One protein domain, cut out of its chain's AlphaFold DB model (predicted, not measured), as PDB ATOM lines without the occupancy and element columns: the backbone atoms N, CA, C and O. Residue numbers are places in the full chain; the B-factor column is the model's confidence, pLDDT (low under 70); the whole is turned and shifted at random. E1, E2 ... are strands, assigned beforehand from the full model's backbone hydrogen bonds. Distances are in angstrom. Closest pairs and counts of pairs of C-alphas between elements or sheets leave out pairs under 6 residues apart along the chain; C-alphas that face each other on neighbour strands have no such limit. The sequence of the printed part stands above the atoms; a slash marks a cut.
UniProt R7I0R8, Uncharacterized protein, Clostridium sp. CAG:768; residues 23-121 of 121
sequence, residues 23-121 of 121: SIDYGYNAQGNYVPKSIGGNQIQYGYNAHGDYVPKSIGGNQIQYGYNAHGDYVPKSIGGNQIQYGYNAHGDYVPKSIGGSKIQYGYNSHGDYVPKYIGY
ATOM      1  N   SER A  23     -52.398 -42.713 -37.050       92.81
ATOM      2  CA  SER A  23     -52.328 -41.259 -37.186       92.81
ATOM      3  C   SER A  23     -52.906 -40.563 -35.961       92.81
ATOM      4  O   SER A  23     -53.834 -41.061 -35.320       92.81
ATOM      5  N   ILE A  24     -52.350 -39.395 -35.651       93.12
ATOM      6  CA  ILE A  24     -52.907 -38.481 -34.660       93.12
ATOM      7  C   ILE A  24     -53.686 -37.407 -35.407       93.12
ATOM      8  O   ILE A  24     -53.106 -36.621 -36.164       93.12
ATOM      9  N   ASP A  25     -54.991 -37.370 -35.168       93.62
ATOM     10  CA  ASP A  25     -55.863 -36.346 -35.732       93.62
ATOM     11  C   ASP A  25     -55.946 -35.180 -34.762       93.62
ATOM     12  O   ASP A  25     -56.049 -35.370 -33.550       93.62
ATOM     13  N   TYR A  26     -55.920 -33.968 -35.294       91.88
ATOM     14  CA  TYR A  26     -55.924 -32.739 -34.513       91.88
ATOM     15  C   TYR A  26     -57.128 -31.878 -34.857       91.88
ATOM     16  O   TYR A  26     -57.664 -31.934 -35.961       91.88
ATOM     17  N   GLY A  27     -57.509 -31.029 -33.914       89.31
ATOM     18  CA  GLY A  27     -58.545 -30.032 -34.109       89.31
ATOM     19  C   GLY A  27     -58.553 -29.028 -32.970       89.31
ATOM     20  O   GLY A  27     -57.782 -29.135 -32.017       89.31
ATOM     21  N   TYR A  28     -59.449 -28.057 -33.064       87.19
ATOM     22  CA  TYR A  28     -59.596 -27.041 -32.034       87.19
ATOM     23  C   TYR A  28     -60.561 -27.498 -30.938       87.19
ATOM     24  O   TYR A  28     -61.594 -28.115 -31.215       87.19
ATOM     25  N   ASN A  29     -60.216 -27.232 -29.678       85.25
ATOM     26  CA  ASN A  29     -61.171 -27.332 -28.575       85.25
ATOM     27  C   ASN A  29     -62.041 -26.060 -28.484       85.25
ATOM     28  O   ASN A  29     -61.867 -25.118 -29.255       85.25
ATOM     29  N   ALA A  30     -62.989 -26.030 -27.542       87.31
ATOM     30  CA  ALA A  30     -63.913 -24.903 -27.372       87.31
ATOM     31  C   ALA A  30     -63.210 -23.582 -26.999       87.31
ATOM     32  O   ALA A  30     -63.751 -22.507 -27.230       87.31
ATOM     33  N   GLN A  31     -62.004 -23.668 -26.442       85.38
ATOM     34  CA  GLN A  31     -61.152 -22.543 -26.074       85.38
ATOM     35  C   GLN A  31     -60.251 -22.079 -27.233       85.38
ATOM     36  O   GLN A  31     -59.469 -21.153 -27.054       85.38
ATOM     37  N   GLY A  32     -60.345 -22.709 -28.411       86.62
ATOM     38  CA  GLY A  32     -59.536 -22.365 -29.582       86.62
ATOM     39  C   GLY A  32     -58.120 -22.949 -29.576       86.62
ATOM     40  O   GLY A  32     -57.320 -22.594 -30.437       86.62
ATOM     41  N   ASN A  33     -57.796 -23.870 -28.664       83.06
ATOM     42  CA  ASN A  33     -56.482 -24.515 -28.615       83.06
ATOM     43  C   ASN A  33     -56.411 -25.682 -29.606       83.06
ATOM     44  O   ASN A  33     -57.323 -26.515 -29.649       83.06
ATOM     45  N   TYR A  34     -55.311 -25.779 -30.359       85.19
ATOM     46  CA  TYR A  34     -55.046 -26.895 -31.268       85.19
ATOM     47  C   TYR A  34     -54.568 -28.120 -30.481       85.19
ATOM     48  O   TYR A  34     -53.462 -28.137 -29.944       85.19
ATOM     49  N   VAL A  35     -55.413 -29.147 -30.386       87.81
ATOM     50  CA  VAL A  35     -55.192 -30.326 -29.536       87.81
ATOM     51  C   VAL A  35     -55.430 -31.625 -30.312       87.81
ATOM     52  O   VAL A  35     -56.222 -31.641 -31.262       87.81
ATOM     53  N   PRO A  36     -54.792 -32.744 -29.925       90.88
ATOM     54  CA  PRO A  36     -55.095 -34.031 -30.535       90.88
ATOM     55  C   PRO A  36     -56.527 -34.469 -30.175       90.88
ATOM     56  O   PRO A  36     -56.991 -34.303 -29.048       90.88
ATOM     57  N   LYS A  37     -57.262 -35.020 -31.135       94.69
ATOM     58  CA  LYS A  37     -58.659 -35.461 -30.993       94.69
ATOM     59  C   LYS A  37     -58.774 -36.980 -30.978       94.69
ATOM     60  O   LYS A  37     -59.586 -37.513 -30.225       94.69
ATOM     61  N   SER A  38     -57.929 -37.663 -31.740       93.69
ATOM     62  CA  SER A  38     -57.878 -39.124 -31.799       93.69
ATOM     63  C   SER A  38     -56.482 -39.641 -32.120       93.69
ATOM     64  O   SER A  38     -55.656 -38.927 -32.685       93.69
ATOM     65  N   ILE A  39     -56.236 -40.902 -31.760       91.06
ATOM     66  CA  ILE A  39     -55.040 -41.661 -32.139       91.06
ATOM     67  C   ILE A  39     -55.492 -42.995 -32.727       91.06
ATOM     68  O   ILE A  39     -56.146 -43.777 -32.037       91.06
ATOM     69  N   GLY A  40     -55.180 -43.250 -33.999       90.00
ATOM     70  CA  GLY A  40     -55.602 -44.480 -34.683       90.00
ATOM     71  C   GLY A  40     -57.123 -44.687 -34.653       90.00
ATOM     72  O   GLY A  40     -57.592 -45.804 -34.468       90.00
ATOM     73  N   GLY A  41     -57.897 -43.598 -34.735       90.81
ATOM     74  CA  GLY A  41     -59.362 -43.609 -34.618       90.81
ATOM     75  C   GLY A  41     -59.909 -43.639 -33.182       90.81
ATOM     76  O   GLY A  41     -61.087 -43.347 -32.972       90.81
ATOM     77  N   ASN A  42     -59.077 -43.904 -32.171       91.12
ATOM     78  CA  ASN A  42     -59.498 -43.883 -30.769       91.12
ATOM     79  C   ASN A  42     -59.600 -42.447 -30.250       91.12
ATOM     80  O   ASN A  42     -58.608 -41.721 -30.226       91.12
ATOM     81  N   GLN A  43     -60.789 -42.051 -29.796       95.31
ATOM     82  CA  GLN A  43     -61.059 -40.697 -29.305       95.31
ATOM     83  C   GLN A  43     -60.314 -40.389 -28.004       95.31
ATOM     84  O   GLN A  43     -60.243 -41.232 -27.103       95.31
ATOM     85  N   ILE A  44     -59.825 -39.155 -27.891       93.56
ATOM     86  CA  ILE A  44     -59.221 -38.617 -26.674       93.56
ATOM     87  C   ILE A  44     -60.292 -37.885 -25.871       93.56
ATOM     88  O   ILE A  44     -60.899 -36.924 -26.346       93.56
ATOM     89  N   GLN A  45     -60.502 -38.324 -24.633       96.00
ATOM     90  CA  GLN A  45     -61.352 -37.622 -23.677       96.00
ATOM     91  C   GLN A  45     -60.505 -36.673 -22.850       96.00
ATOM     92  O   GLN A  45     -59.420 -37.040 -22.407       96.00
ATOM     93  N   TYR A  46     -61.018 -35.475 -22.613       93.06
ATOM     94  CA  TYR A  46     -60.327 -34.423 -21.878       93.06
ATOM     95  C   TYR A  46     -61.083 -34.048 -20.608       93.06
ATOM     96  O   TYR A  46     -62.288 -34.255 -20.495       93.06
ATOM     97  N   GLY A  47     -60.364 -33.453 -19.665       90.62
ATOM     98  CA  GLY A  47     -60.919 -32.895 -18.444       90.62
ATOM     99  C   GLY A  47     -59.883 -32.032 -17.740       90.62
ATOM    100  O   GLY A  47     -58.771 -31.858 -18.234       90.62
ATOM    101  N   TYR A  48     -60.243 -31.513 -16.576       87.81
ATOM    102  CA  TYR A  48     -59.342 -30.681 -15.791       87.81
ATOM    103  C   TYR A  48     -58.582 -31.517 -14.756       87.81
ATOM    104  O   TYR A  48     -59.137 -32.457 -14.173       87.81
ATOM    105  N   ASN A  49     -57.294 -31.232 -14.562       85.00
ATOM    106  CA  ASN A  49     -56.533 -31.765 -13.431       85.00
ATOM    107  C   ASN A  49     -56.821 -30.944 -12.150       85.00
ATOM    108  O   ASN A  49     -57.606 -29.998 -12.169       85.00
ATOM    109  N   ALA A  50     -56.190 -31.308 -11.030       87.81
ATOM    110  CA  ALA A  50     -56.375 -30.616  -9.750       87.81
ATOM    111  C   ALA A  50     -55.878 -29.156  -9.748       87.81
ATOM    112  O   ALA A  50     -56.317 -28.372  -8.913       87.81
ATOM    113  N   HIS A  51     -54.996 -28.797 -10.684       83.94
ATOM    114  CA  HIS A  51     -54.478 -27.438 -10.867       83.94
ATOM    115  C   HIS A  51     -55.335 -26.599 -11.823       83.94
ATOM    116  O   HIS A  51     -55.070 -25.418 -12.008       83.94
ATOM    117  N   GLY A  52     -56.383 -27.190 -12.408       87.12
ATOM    118  CA  GLY A  52     -57.256 -26.524 -13.370       87.12
ATOM    119  C   GLY A  52     -56.765 -26.581 -14.819       87.12
ATOM    120  O   GLY A  52     -57.369 -25.944 -15.679       87.12
ATOM    121  N   ASP A  53     -55.728 -27.365 -15.129       83.81
ATOM    122  CA  ASP A  53     -55.224 -27.512 -16.497       83.81
ATOM    123  C   ASP A  53     -56.102 -28.464 -17.309       83.81
ATOM    124  O   ASP A  53     -56.457 -29.555 -16.848       83.81
ATOM    125  N   TYR A  54     -56.405 -28.087 -18.553       86.31
ATOM    126  CA  TYR A  54     -57.137 -28.935 -19.491       86.31
ATOM    127  C   TYR A  54     -56.210 -29.998 -20.090       86.31
ATOM    128  O   TYR A  54     -55.393 -29.708 -20.963       86.31
ATOM    129  N   VAL A  55     -56.346 -31.240 -19.629       88.56
ATOM    130  CA  VAL A  55     -55.449 -32.351 -19.972       88.56
ATOM    131  C   VAL A  55     -56.225 -33.558 -20.511       88.56
ATOM    132  O   VAL A  55     -57.388 -33.769 -20.146       88.56
ATOM    133  N   PRO A  56     -55.612 -34.399 -21.362       92.19
ATOM    134  CA  PRO A  56     -56.255 -35.630 -21.797       92.19
ATOM    135  C   PRO A  56     -56.388 -36.608 -20.615       92.19
ATOM    136  O   PRO A  56     -55.477 -36.783 -19.812       92.19
ATOM    137  N   LYS A  57     -57.534 -37.258 -20.466       95.31
ATOM    138  CA  LYS A  57     -57.839 -38.188 -19.365       95.31
ATOM    139  C   LYS A  57     -57.836 -39.639 -19.821       95.31
ATOM    140  O   LYS A  57     -57.433 -40.509 -19.054       95.31
ATOM    141  N   SER A  58     -58.246 -39.906 -21.059       94.12
ATOM    142  CA  SER A  58     -58.239 -41.253 -21.625       94.12
ATOM    143  C   SER A  58     -58.161 -41.245 -23.151       94.12
ATOM    144  O   SER A  58     -58.478 -40.240 -23.787       94.12
ATOM    145  N   ILE A  59     -57.749 -42.375 -23.732       92.25
ATOM    146  CA  ILE A  59     -57.737 -42.619 -25.182       92.25
ATOM    147  C   ILE A  59     -58.443 -43.945 -25.456       92.25
ATOM    148  O   ILE A  59     -58.024 -44.983 -24.944       92.25
ATOM    149  N   GLY A  60     -59.541 -43.921 -26.216       91.56
ATOM    150  CA  GLY A  60     -60.334 -45.130 -26.490       91.56
ATOM    151  C   GLY A  60     -60.826 -45.834 -25.216       91.56
ATOM    152  O   GLY A  60     -60.862 -47.055 -25.158       91.56
ATOM    153  N   GLY A  61     -61.116 -45.069 -24.155       91.88
ATOM    154  CA  GLY A  61     -61.514 -45.594 -22.841       91.88
ATOM    155  C   GLY A  61     -60.355 -45.963 -21.904       91.88
ATOM    156  O   GLY A  61     -60.564 -46.078 -20.696       91.88
ATOM    157  N   ASN A  62     -59.122 -46.059 -22.405       92.19
ATOM    158  CA  ASN A  62     -57.951 -46.360 -21.585       92.19
ATOM    159  C   ASN A  62     -57.448 -45.122 -20.843       92.19
ATOM    160  O   ASN A  62     -57.120 -44.110 -21.463       92.19
ATOM    161  N   GLN A  63     -57.362 -45.205 -19.516       95.06
ATOM    162  CA  GLN A  63     -56.978 -44.079 -18.665       95.06
ATOM    163  C   GLN A  63     -55.515 -43.674 -18.858       95.06
ATOM    164  O   GLN A  63     -54.632 -44.529 -18.982       95.06
ATOM    165  N   ILE A  64     -55.272 -42.366 -18.813       93.12
ATOM    166  CA  ILE A  64     -53.938 -41.776 -18.781       93.12
ATOM    167  C   ILE A  64     -53.541 -41.568 -17.323       93.12
ATOM    168  O   ILE A  64     -54.203 -40.835 -16.584       93.12
ATOM    169  N   GLN A  65     -52.446 -42.203 -16.916       95.81
ATOM    170  CA  GLN A  65     -51.838 -41.966 -15.610       95.81
ATOM    171  C   GLN A  65     -50.806 -40.862 -15.735       95.81
ATOM    172  O   GLN A  65     -50.030 -40.850 -16.688       95.81
ATOM    173  N   TYR A  66     -50.776 -39.971 -14.757       92.56
ATOM    174  CA  TYR A  66     -49.891 -38.815 -14.732       92.56
ATOM    175  C   TYR A  66     -48.928 -38.876 -13.554       92.56
ATOM    176  O   TYR A  66     -49.163 -39.568 -12.567       92.56
ATOM    177  N   GLY A  67     -47.853 -38.107 -13.655       90.38
ATOM    178  CA  GLY A  67     -46.936 -37.845 -12.561       90.38
ATOM    179  C   GLY A  67     -45.978 -36.729 -12.939       90.38
ATOM    180  O   GLY A  67     -46.020 -36.212 -14.052       90.38
ATOM    181  N   TYR A  68     -45.079 -36.392 -12.028       86.94
ATOM    182  CA  TYR A  68     -44.112 -35.332 -12.276       86.94
ATOM    183  C   TYR A  68     -42.841 -35.881 -12.943       86.94
ATOM    184  O   TYR A  68     -42.434 -37.029 -12.711       86.94
ATOM    185  N   ASN A  69     -42.248 -35.118 -13.862       84.19
ATOM    186  CA  ASN A  69     -40.897 -35.389 -14.364       84.19
ATOM    187  C   ASN A  69     -39.839 -34.798 -13.403       84.19
ATOM    188  O   ASN A  69     -40.179 -34.220 -12.373       84.19
ATOM    189  N   ALA A  70     -38.552 -34.947 -13.733       86.56
ATOM    190  CA  ALA A  70     -37.455 -34.433 -12.905       86.56
ATOM    191  C   ALA A  70     -37.420 -32.894 -12.793       86.56
ATOM    192  O   ALA A  70     -36.814 -32.372 -11.864       86.56
ATOM    193  N   HIS A  71     -38.077 -32.183 -13.711       83.12
ATOM    194  CA  HIS A  71     -38.193 -30.723 -13.714       83.12
ATOM    195  C   HIS A  71     -39.438 -30.238 -12.956       83.12
ATOM    196  O   HIS A  71     -39.629 -29.037 -12.802       83.12
ATOM    197  N   GLY A  72     -40.270 -31.157 -12.450       86.25
ATOM    198  CA  GLY A  72     -41.512 -30.828 -11.756       86.25
ATOM    199  C   GLY A  72     -42.720 -30.634 -12.675       86.25
ATOM    200  O   GLY A  72     -43.771 -30.223 -12.190       86.25
ATOM    201  N   ASP A  73     -42.627 -30.972 -13.964       82.94
ATOM    202  CA  ASP A  73     -43.748 -30.840 -14.902       82.94
ATOM    203  C   ASP A  73     -44.732 -32.002 -14.763       82.94
ATOM    204  O   ASP A  73     -44.329 -33.171 -14.702       82.94
ATOM    205  N   TYR A  74     -46.031 -31.698 -14.775       85.75
ATOM    206  CA  TYR A  74     -47.097 -32.699 -14.749       85.75
ATOM    207  C   TYR A  74     -47.274 -33.338 -16.133       85.75
ATOM    208  O   TYR A  74     -47.892 -32.767 -17.031       85.75
ATOM    209  N   VAL A  75     -46.738 -34.546 -16.308       88.50
ATOM    210  CA  VAL A  75     -46.682 -35.238 -17.603       88.50
ATOM    211  C   VAL A  75     -47.374 -36.602 -17.555       88.50
ATOM    212  O   VAL A  75     -47.399 -37.258 -16.506       88.50
ATOM    213  N   PRO A  76     -47.933 -37.078 -18.679       92.50
ATOM    214  CA  PRO A  76     -48.476 -38.425 -18.738       92.50
ATOM    215  C   PRO A  76     -47.351 -39.466 -18.603       92.50
ATOM    216  O   PRO A  76     -46.276 -39.346 -19.170       92.50
ATOM    217  N   LYS A  77     -47.575 -40.512 -17.815       94.69
ATOM    218  CA  LYS A  77     -46.616 -41.602 -17.568       94.69
ATOM    219  C   LYS A  77     -47.010 -42.888 -18.278       94.69
ATOM    220  O   LYS A  77     -46.144 -43.652 -18.690       94.69
ATOM    221  N   SER A  78     -48.309 -43.146 -18.420       94.00
ATOM    222  CA  SER A  78     -48.804 -44.340 -19.107       94.00
ATOM    223  C   SER A  78     -50.224 -44.167 -19.639       94.00
ATOM    224  O   SER A  78     -50.961 -43.305 -19.162       94.00
ATOM    225  N   ILE A  79     -50.609 -45.009 -20.603       92.06
ATOM    226  CA  ILE A  79     -51.962 -45.067 -21.175       92.06
ATOM    227  C   ILE A  79     -52.432 -46.523 -21.182       92.06
ATOM    228  O   ILE A  79     -51.840 -47.373 -21.852       92.06
ATOM    229  N   GLY A  80     -53.473 -46.839 -20.408       90.75
ATOM    230  CA  GLY A  80     -53.953 -48.222 -20.259       90.75
ATOM    231  C   GLY A  80     -52.852 -49.194 -19.813       90.75
ATOM    232  O   GLY A  80     -52.761 -50.300 -20.330       90.75
ATOM    233  N   GLY A  81     -51.946 -48.745 -18.935       90.69
ATOM    234  CA  GLY A  81     -50.798 -49.526 -18.454       90.69
ATOM    235  C   GLY A  81     -49.551 -49.496 -19.352       90.69
ATOM    236  O   GLY A  81     -48.465 -49.837 -18.884       90.69
ATOM    237  N   ASN A  82     -49.651 -49.023 -20.598       90.12
ATOM    238  CA  ASN A  82     -48.498 -48.890 -21.491       90.12
ATOM    239  C   ASN A  82     -47.670 -47.657 -21.131       90.12
ATOM    240  O   ASN A  82     -48.167 -46.534 -21.207       90.12
ATOM    241  N   GLN A  83     -46.408 -47.865 -20.751       93.81
ATOM    242  CA  GLN A  83     -45.502 -46.793 -20.331       93.81
ATOM    243  C   GLN A  83     -45.149 -45.853 -21.487       93.81
ATOM    244  O   GLN A  83     -44.919 -46.300 -22.616       93.81
ATOM    245  N   ILE A  84     -45.058 -44.562 -21.172       91.94
ATOM    246  CA  ILE A  84     -44.559 -43.528 -22.073       91.94
ATOM    247  C   ILE A  84     -43.081 -43.305 -21.771       91.94
ATOM    248  O   ILE A  84     -42.708 -42.952 -20.654       91.94
ATOM    249  N   GLN A  85     -42.240 -43.503 -22.782       94.75
ATOM    250  CA  GLN A  85     -40.827 -43.146 -22.707       94.75
ATOM    251  C   GLN A  85     -40.641 -41.739 -23.239       94.75
ATOM    252  O   GLN A  85     -41.284 -41.361 -24.215       94.75
ATOM    253  N   TYR A  86     -39.739 -40.991 -22.623       91.69
ATOM    254  CA  TYR A  86     -39.457 -39.603 -22.956       91.69
ATOM    255  C   TYR A  86     -37.997 -39.420 -23.353       91.69
ATOM    256  O   TYR A  86     -37.142 -40.248 -23.047       91.69
ATOM    257  N   GLY A  87     -37.721 -38.310 -24.022       89.31
ATOM    258  CA  GLY A  87     -36.379 -37.874 -24.363       89.31
ATOM    259  C   GLY A  87     -36.417 -36.474 -24.949       89.31
ATOM    260  O   GLY A  87     -37.484 -35.884 -25.107       89.31
ATOM    261  N   TYR A  88     -35.248 -35.959 -25.295       86.81
ATOM    262  CA  TYR A  88     -35.137 -34.627 -25.868       86.81
ATOM    263  C   TYR A  88     -35.235 -34.669 -27.394       86.81
ATOM    264  O   TYR A  88     -34.719 -35.589 -28.040       86.81
ATOM    265  N   ASN A  89     -35.949 -33.708 -27.983       83.44
ATOM    266  CA  ASN A  89     -35.885 -33.461 -29.425       83.44
ATOM    267  C   ASN A  89     -34.629 -32.625 -29.773       83.44
ATOM    268  O   ASN A  89     -33.844 -32.264 -28.898       83.44
ATOM    269  N   ALA A  90     -34.435 -32.318 -31.059       85.62
ATOM    270  CA  ALA A  90     -33.287 -31.530 -31.521       85.62
ATOM    271  C   ALA A  90     -33.281 -30.074 -31.011       85.62
ATOM    272  O   ALA A  90     -32.230 -29.441 -31.010       85.62
ATOM    273  N   HIS A  91     -34.433 -29.568 -30.566       81.69
ATOM    274  CA  HIS A  91     -34.592 -28.228 -29.996       81.69
ATOM    275  C   HIS A  91     -34.378 -28.204 -28.475       81.69
ATOM    276  O   HIS A  91     -34.382 -27.137 -27.875       81.69
ATOM    277  N   GLY A  92     -34.149 -29.366 -27.851       84.81
ATOM    278  CA  GLY A  92     -33.964 -29.490 -26.406       84.81
ATOM    279  C   GLY A  92     -35.265 -29.634 -25.611       84.81
ATOM    280  O   GLY A  92     -35.219 -29.599 -24.383       84.81
ATOM    281  N   ASP A  93     -36.408 -29.858 -26.264       82.31
ATOM    282  CA  ASP A  93     -37.692 -30.044 -25.584       82.31
ATOM    283  C   ASP A  93     -37.856 -31.480 -25.082       82.31
ATOM    284  O   ASP A  93     -37.586 -32.444 -25.810       82.31
ATOM    285  N   TYR A  94     -38.368 -31.638 -23.859       85.31
ATOM    286  CA  TYR A  94     -38.673 -32.941 -23.271       85.31
ATOM    287  C   TYR A  94     -40.004 -33.486 -23.807       85.31
ATOM    288  O   TYR A  94     -41.086 -33.106 -23.358       85.31
ATOM    289  N   VAL A  95     -39.930 -34.404 -24.771       86.81
ATOM    290  CA  VAL A  95     -41.088 -34.912 -25.521       86.81
ATOM    291  C   VAL A  95     -41.237 -36.431 -25.390       86.81
ATOM    292  O   VAL A  95     -40.246 -37.145 -25.195       86.81
ATOM    293  N   PRO A  96     -42.461 -36.978 -25.504       91.19
ATOM    294  CA  PRO A  96     -42.644 -38.422 -25.507       91.19
ATOM    295  C   PRO A  96     -42.041 -39.046 -26.779       91.19
ATOM    296  O   PRO A  96     -42.173 -38.543 -27.884       91.19
ATOM    297  N   LYS A  97     -41.343 -40.169 -26.649       93.94
ATOM    298  CA  LYS A  97     -40.656 -40.863 -27.753       93.94
ATOM    299  C   LYS A  97     -41.341 -42.161 -28.146       93.94
ATOM    300  O   LYS A  97     -41.244 -42.566 -29.304       93.94
ATOM    301  N   SER A  98     -42.024 -42.814 -27.210       92.94
ATOM    302  CA  SER A  98     -42.755 -44.054 -27.481       92.94
ATOM    303  C   SER A  98     -43.820 -44.345 -26.433       92.94
ATOM    304  O   SER A  98     -43.671 -43.929 -25.286       92.94
ATOM    305  N   ILE A  99     -44.822 -45.144 -26.802       89.69
ATOM    306  CA  ILE A  99     -45.870 -45.659 -25.911       89.69
ATOM    307  C   ILE A  99     -45.928 -47.179 -26.069       89.69
ATOM    308  O   ILE A  99     -46.165 -47.672 -27.170       89.69
ATOM    309  N   GLY A 100     -45.675 -47.927 -24.990       89.00
ATOM    310  CA  GLY A 100     -45.708 -49.399 -25.030       89.00
ATOM    311  C   GLY A 100     -44.761 -50.013 -26.072       89.00
ATOM    312  O   GLY A 100     -45.077 -51.038 -26.663       89.00
ATOM    313  N   GLY A 101     -43.630 -49.356 -26.354       88.50
ATOM    314  CA  GLY A 101     -42.654 -49.780 -27.367       88.50
ATOM    315  C   GLY A 101     -42.896 -49.243 -28.785       88.50
ATOM    316  O   GLY A 101     -41.961 -49.226 -29.582       88.50
ATOM    317  N   SER A 102     -44.086 -48.721 -29.103       89.31
ATOM    318  CA  SER A 102     -44.347 -48.064 -30.394       89.31
ATOM    319  C   SER A 102     -43.803 -46.645 -30.413       89.31
ATOM    320  O   SER A 102     -44.084 -45.864 -29.502       89.31
ATOM    321  N   LYS A 103     -43.037 -46.294 -31.448       92.75
ATOM    322  CA  LYS A 103     -42.393 -44.984 -31.574       92.75
ATOM    323  C   LYS A 103     -43.412 -43.909 -31.921       92.75
ATOM    324  O   LYS A 103     -44.370 -44.151 -32.647       92.75
ATOM    325  N   ILE A 104     -43.163 -42.702 -31.430       92.19
ATOM    326  CA  ILE A 104     -43.896 -41.506 -31.828       92.19
ATOM    327  C   ILE A 104     -43.076 -40.796 -32.902       92.19
ATOM    328  O   ILE A 104     -41.929 -40.403 -32.673       92.19
ATOM    329  N   GLN A 105     -43.671 -40.642 -34.079       93.12
ATOM    330  CA  GLN A 105     -43.111 -39.874 -35.179       93.12
ATOM    331  C   GLN A 105     -43.664 -38.455 -35.133       93.12
ATOM    332  O   GLN A 105     -44.862 -38.245 -34.939       93.12
ATOM    333  N   TYR A 106     -42.780 -37.486 -35.324       90.31
ATOM    334  CA  TYR A 106     -43.085 -36.068 -35.223       90.31
ATOM    335  C   TYR A 106     -42.951 -35.378 -36.574       90.31
ATOM    336  O   TYR A 106     -42.204 -35.823 -37.443       90.31
ATOM    337  N   GLY A 107     -43.637 -34.252 -36.711       88.94
ATOM    338  CA  GLY A 107     -43.513 -33.344 -37.839       88.94
ATOM    339  C   GLY A 107     -44.055 -31.972 -37.467       88.94
ATOM    340  O   GLY A 107     -44.441 -31.740 -36.324       88.94
ATOM    341  N   TYR A 108     -44.104 -31.074 -38.441       86.00
ATOM    342  CA  TYR A 108     -44.642 -29.736 -38.230       86.00
ATOM    343  C   TYR A 108     -46.118 -29.670 -38.639       86.00
ATOM    344  O   TYR A 108     -46.519 -30.263 -39.645       86.00
ATOM    345  N   ASN A 109     -46.943 -28.996 -37.837       82.25
ATOM    346  CA  ASN A 109     -48.311 -28.648 -38.233       82.25
ATOM    347  C   ASN A 109     -48.311 -27.407 -39.158       82.25
ATOM    348  O   ASN A 109     -47.264 -26.839 -39.463       82.25
ATOM    349  N   SER A 110     -49.492 -26.970 -39.600       85.75
ATOM    350  CA  SER A 110     -49.648 -25.778 -40.453       85.75
ATOM    351  C   SER A 110     -49.250 -24.459 -39.782       85.75
ATOM    352  O   SER A 110     -49.067 -23.470 -40.481       85.75
ATOM    353  N   HIS A 111     -49.131 -24.434 -38.453       81.56
ATOM    354  CA  HIS A 111     -48.683 -23.273 -37.679       81.56
ATOM    355  C   HIS A 111     -47.167 -23.285 -37.431       81.56
ATOM    356  O   HIS A 111     -46.634 -22.324 -36.888       81.56
ATOM    357  N   GLY A 112     -46.465 -24.341 -37.858       85.69
ATOM    358  CA  GLY A 112     -45.029 -24.504 -37.642       85.69
ATOM    359  C   GLY A 112     -44.656 -25.151 -36.305       85.69
ATOM    360  O   GLY A 112     -43.472 -25.206 -35.986       85.69
ATOM    361  N   ASP A 113     -45.615 -25.687 -35.547       83.12
ATOM    362  CA  ASP A 113     -45.339 -26.350 -34.268       83.12
ATOM    363  C   ASP A 113     -44.856 -27.788 -34.476       83.12
ATOM    364  O   ASP A 113     -45.430 -28.534 -35.279       83.12
ATOM    365  N   TYR A 114     -43.847 -28.209 -33.709       85.00
ATOM    366  CA  TYR A 114     -43.352 -29.587 -33.706       85.00
ATOM    367  C   TYR A 114     -44.287 -30.497 -32.897       85.00
ATOM    368  O   TYR A 114     -44.253 -30.524 -31.667       85.00
ATOM    369  N   VAL A 115     -45.123 -31.268 -33.591       86.56
ATOM    370  CA  VAL A 115     -46.188 -32.079 -32.988       86.56
ATOM    371  C   VAL A 115     -46.064 -33.555 -33.370       86.56
ATOM    372  O   VAL A 115     -45.553 -33.885 -34.446       86.56
ATOM    373  N   PRO A 116     -46.542 -34.483 -32.526       91.31
ATOM    374  CA  PRO A 116     -46.575 -35.891 -32.890       91.31
ATOM    375  C   PRO A 116     -47.614 -36.122 -34.000       91.31
ATOM    376  O   PRO A 116     -48.722 -35.597 -33.955       91.31
ATOM    377  N   LYS A 117     -47.275 -36.893 -35.029       91.56
ATOM    378  CA  LYS A 117     -48.129 -37.137 -36.206       91.56
ATOM    379  C   LYS A 117     -48.629 -38.572 -36.281       91.56
ATOM    380  O   LYS A 117     -49.726 -38.808 -36.781       91.56
ATOM    381  N   TYR A 118     -47.832 -39.514 -35.791       92.69
ATOM    382  CA  TYR A 118     -48.109 -40.937 -35.903       92.69
ATOM    383  C   TYR A 118     -47.488 -41.700 -34.735       92.69
ATOM    384  O   TYR A 118     -46.417 -41.329 -34.248       92.69
ATOM    385  N   ILE A 119     -48.144 -42.772 -34.301       90.94
ATOM    386  CA  ILE A 119     -47.600 -43.736 -33.342       90.94
ATOM    387  C   ILE A 119     -47.518 -45.096 -34.028       90.94
ATOM    388  O   ILE A 119     -48.495 -45.558 -34.606       90.94
ATOM    389  N   GLY A 120     -46.368 -45.758 -33.960       88.06
ATOM    390  CA  GLY A 120     -46.166 -47.058 -34.593       88.06
ATOM    391  C   GLY A 120     -44.694 -47.355 -34.849       88.06
ATOM    392  O   GLY A 120     -43.822 -46.795 -34.181       88.06
ATOM    393  N   TYR A 121     -44.429 -48.270 -35.778       70.69
ATOM    394  CA  TYR A 121     -43.076 -48.652 -36.193       70.69
ATOM    395  C   TYR A 121     -42.711 -48.001 -37.521       70.69
ATOM    396  O   TYR A 121     -43.603 -47.930 -38.394       70.69
TER     397      TYR A 121
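AT A GLANCE: This is residues 23 to 121 of the 121 residues of an uncharacterized protein of Clostridium sp. CAG:768 (UniProt R7I0R8). Five two-strand hairpins, E1-E2, E3-E4, E5-E6, E7-E8 and E9-E10, stand in a ring round an open middle, like a short, wide barrel that is nearly closed where E1 comes beside E10. E2, E4, E6, E8 and E10 line the middle and run roughly along the ring's axis, while E1, E3, E5, E7 and E9 slant outside them; the five-residue turns are at one end of the ring and the two-residue turns at the other. The printed part has 99 residues, no named helix and ten strands, E1 to E10 in chain order, in one antiparallel sheet of that same order; the class is all strand. It is compact, with a radius of gyration of the C-alphas of 13.2 A and spans of 31 by 31 by 24 A.

IN THESE COORDINATES: E1, residues 23 to 28, begins at C-alpha 23 (-52.328, -41.259, -37.186), and E2 is residues 34 to 39. E3, residues 42 to 48, is 20.0 A long, and E4 is residues 54 to 59. E5, residues 62 to 68, is 20.0 A long and ends at C-alpha 68 (-44.112, -35.332, -12.276); E6 is residues 74 to 79. E7, residues 82 to 88, is 20.0 A long, and E8 is residues 94 to 99. E9, residues 102 to 108, is 19.9 A long. E10, residues 114 to 120, is 17.7 A long and ends at C-alpha 120 (-46.166, -47.058, -34.593).

HOW THE PARTS SIT: The ten strands form a meander, each strand the antiparallel neighbour of the one before, and each such pair is a hairpin. In E1 and E2, at 145 degrees, N 27 and O 35 are 3.0 A apart, within hydrogen-bond range. The pairing is staggered: E3 pairs with E2 over residues 42 to 43, with N 42 and O 39 at 2.9 A, and with E4 over residues 44 to 48, with N 47 and O 55 at 3.0 A. E5, E7 and E9 are staggered too. In E9 and E10, at 149 degrees, N 105 and O 118 are 2.8 A apart. The strongly twisted sheet is curled by 250 degrees. It is a folded sheet, bent back on itself, in which E1 to E7 face E9 and E10, with E8 as the hinge. The edge strands are E1 and E10; their closest C-alphas, those of Ser 23 and Tyr 118, are 4.4 A apart. E3 and E8 are apart, for instance.

THE WHOLE: The two C-alphas farthest apart, those of His 51 and Tyr 121, are 34.9 A from each other. The printed part has no cut, and its nine links between strands are tight. It ends at Tyr 121, the chain's last residue. The mean pLDDT of the printed part is 89.2, and no printed residue is under 70.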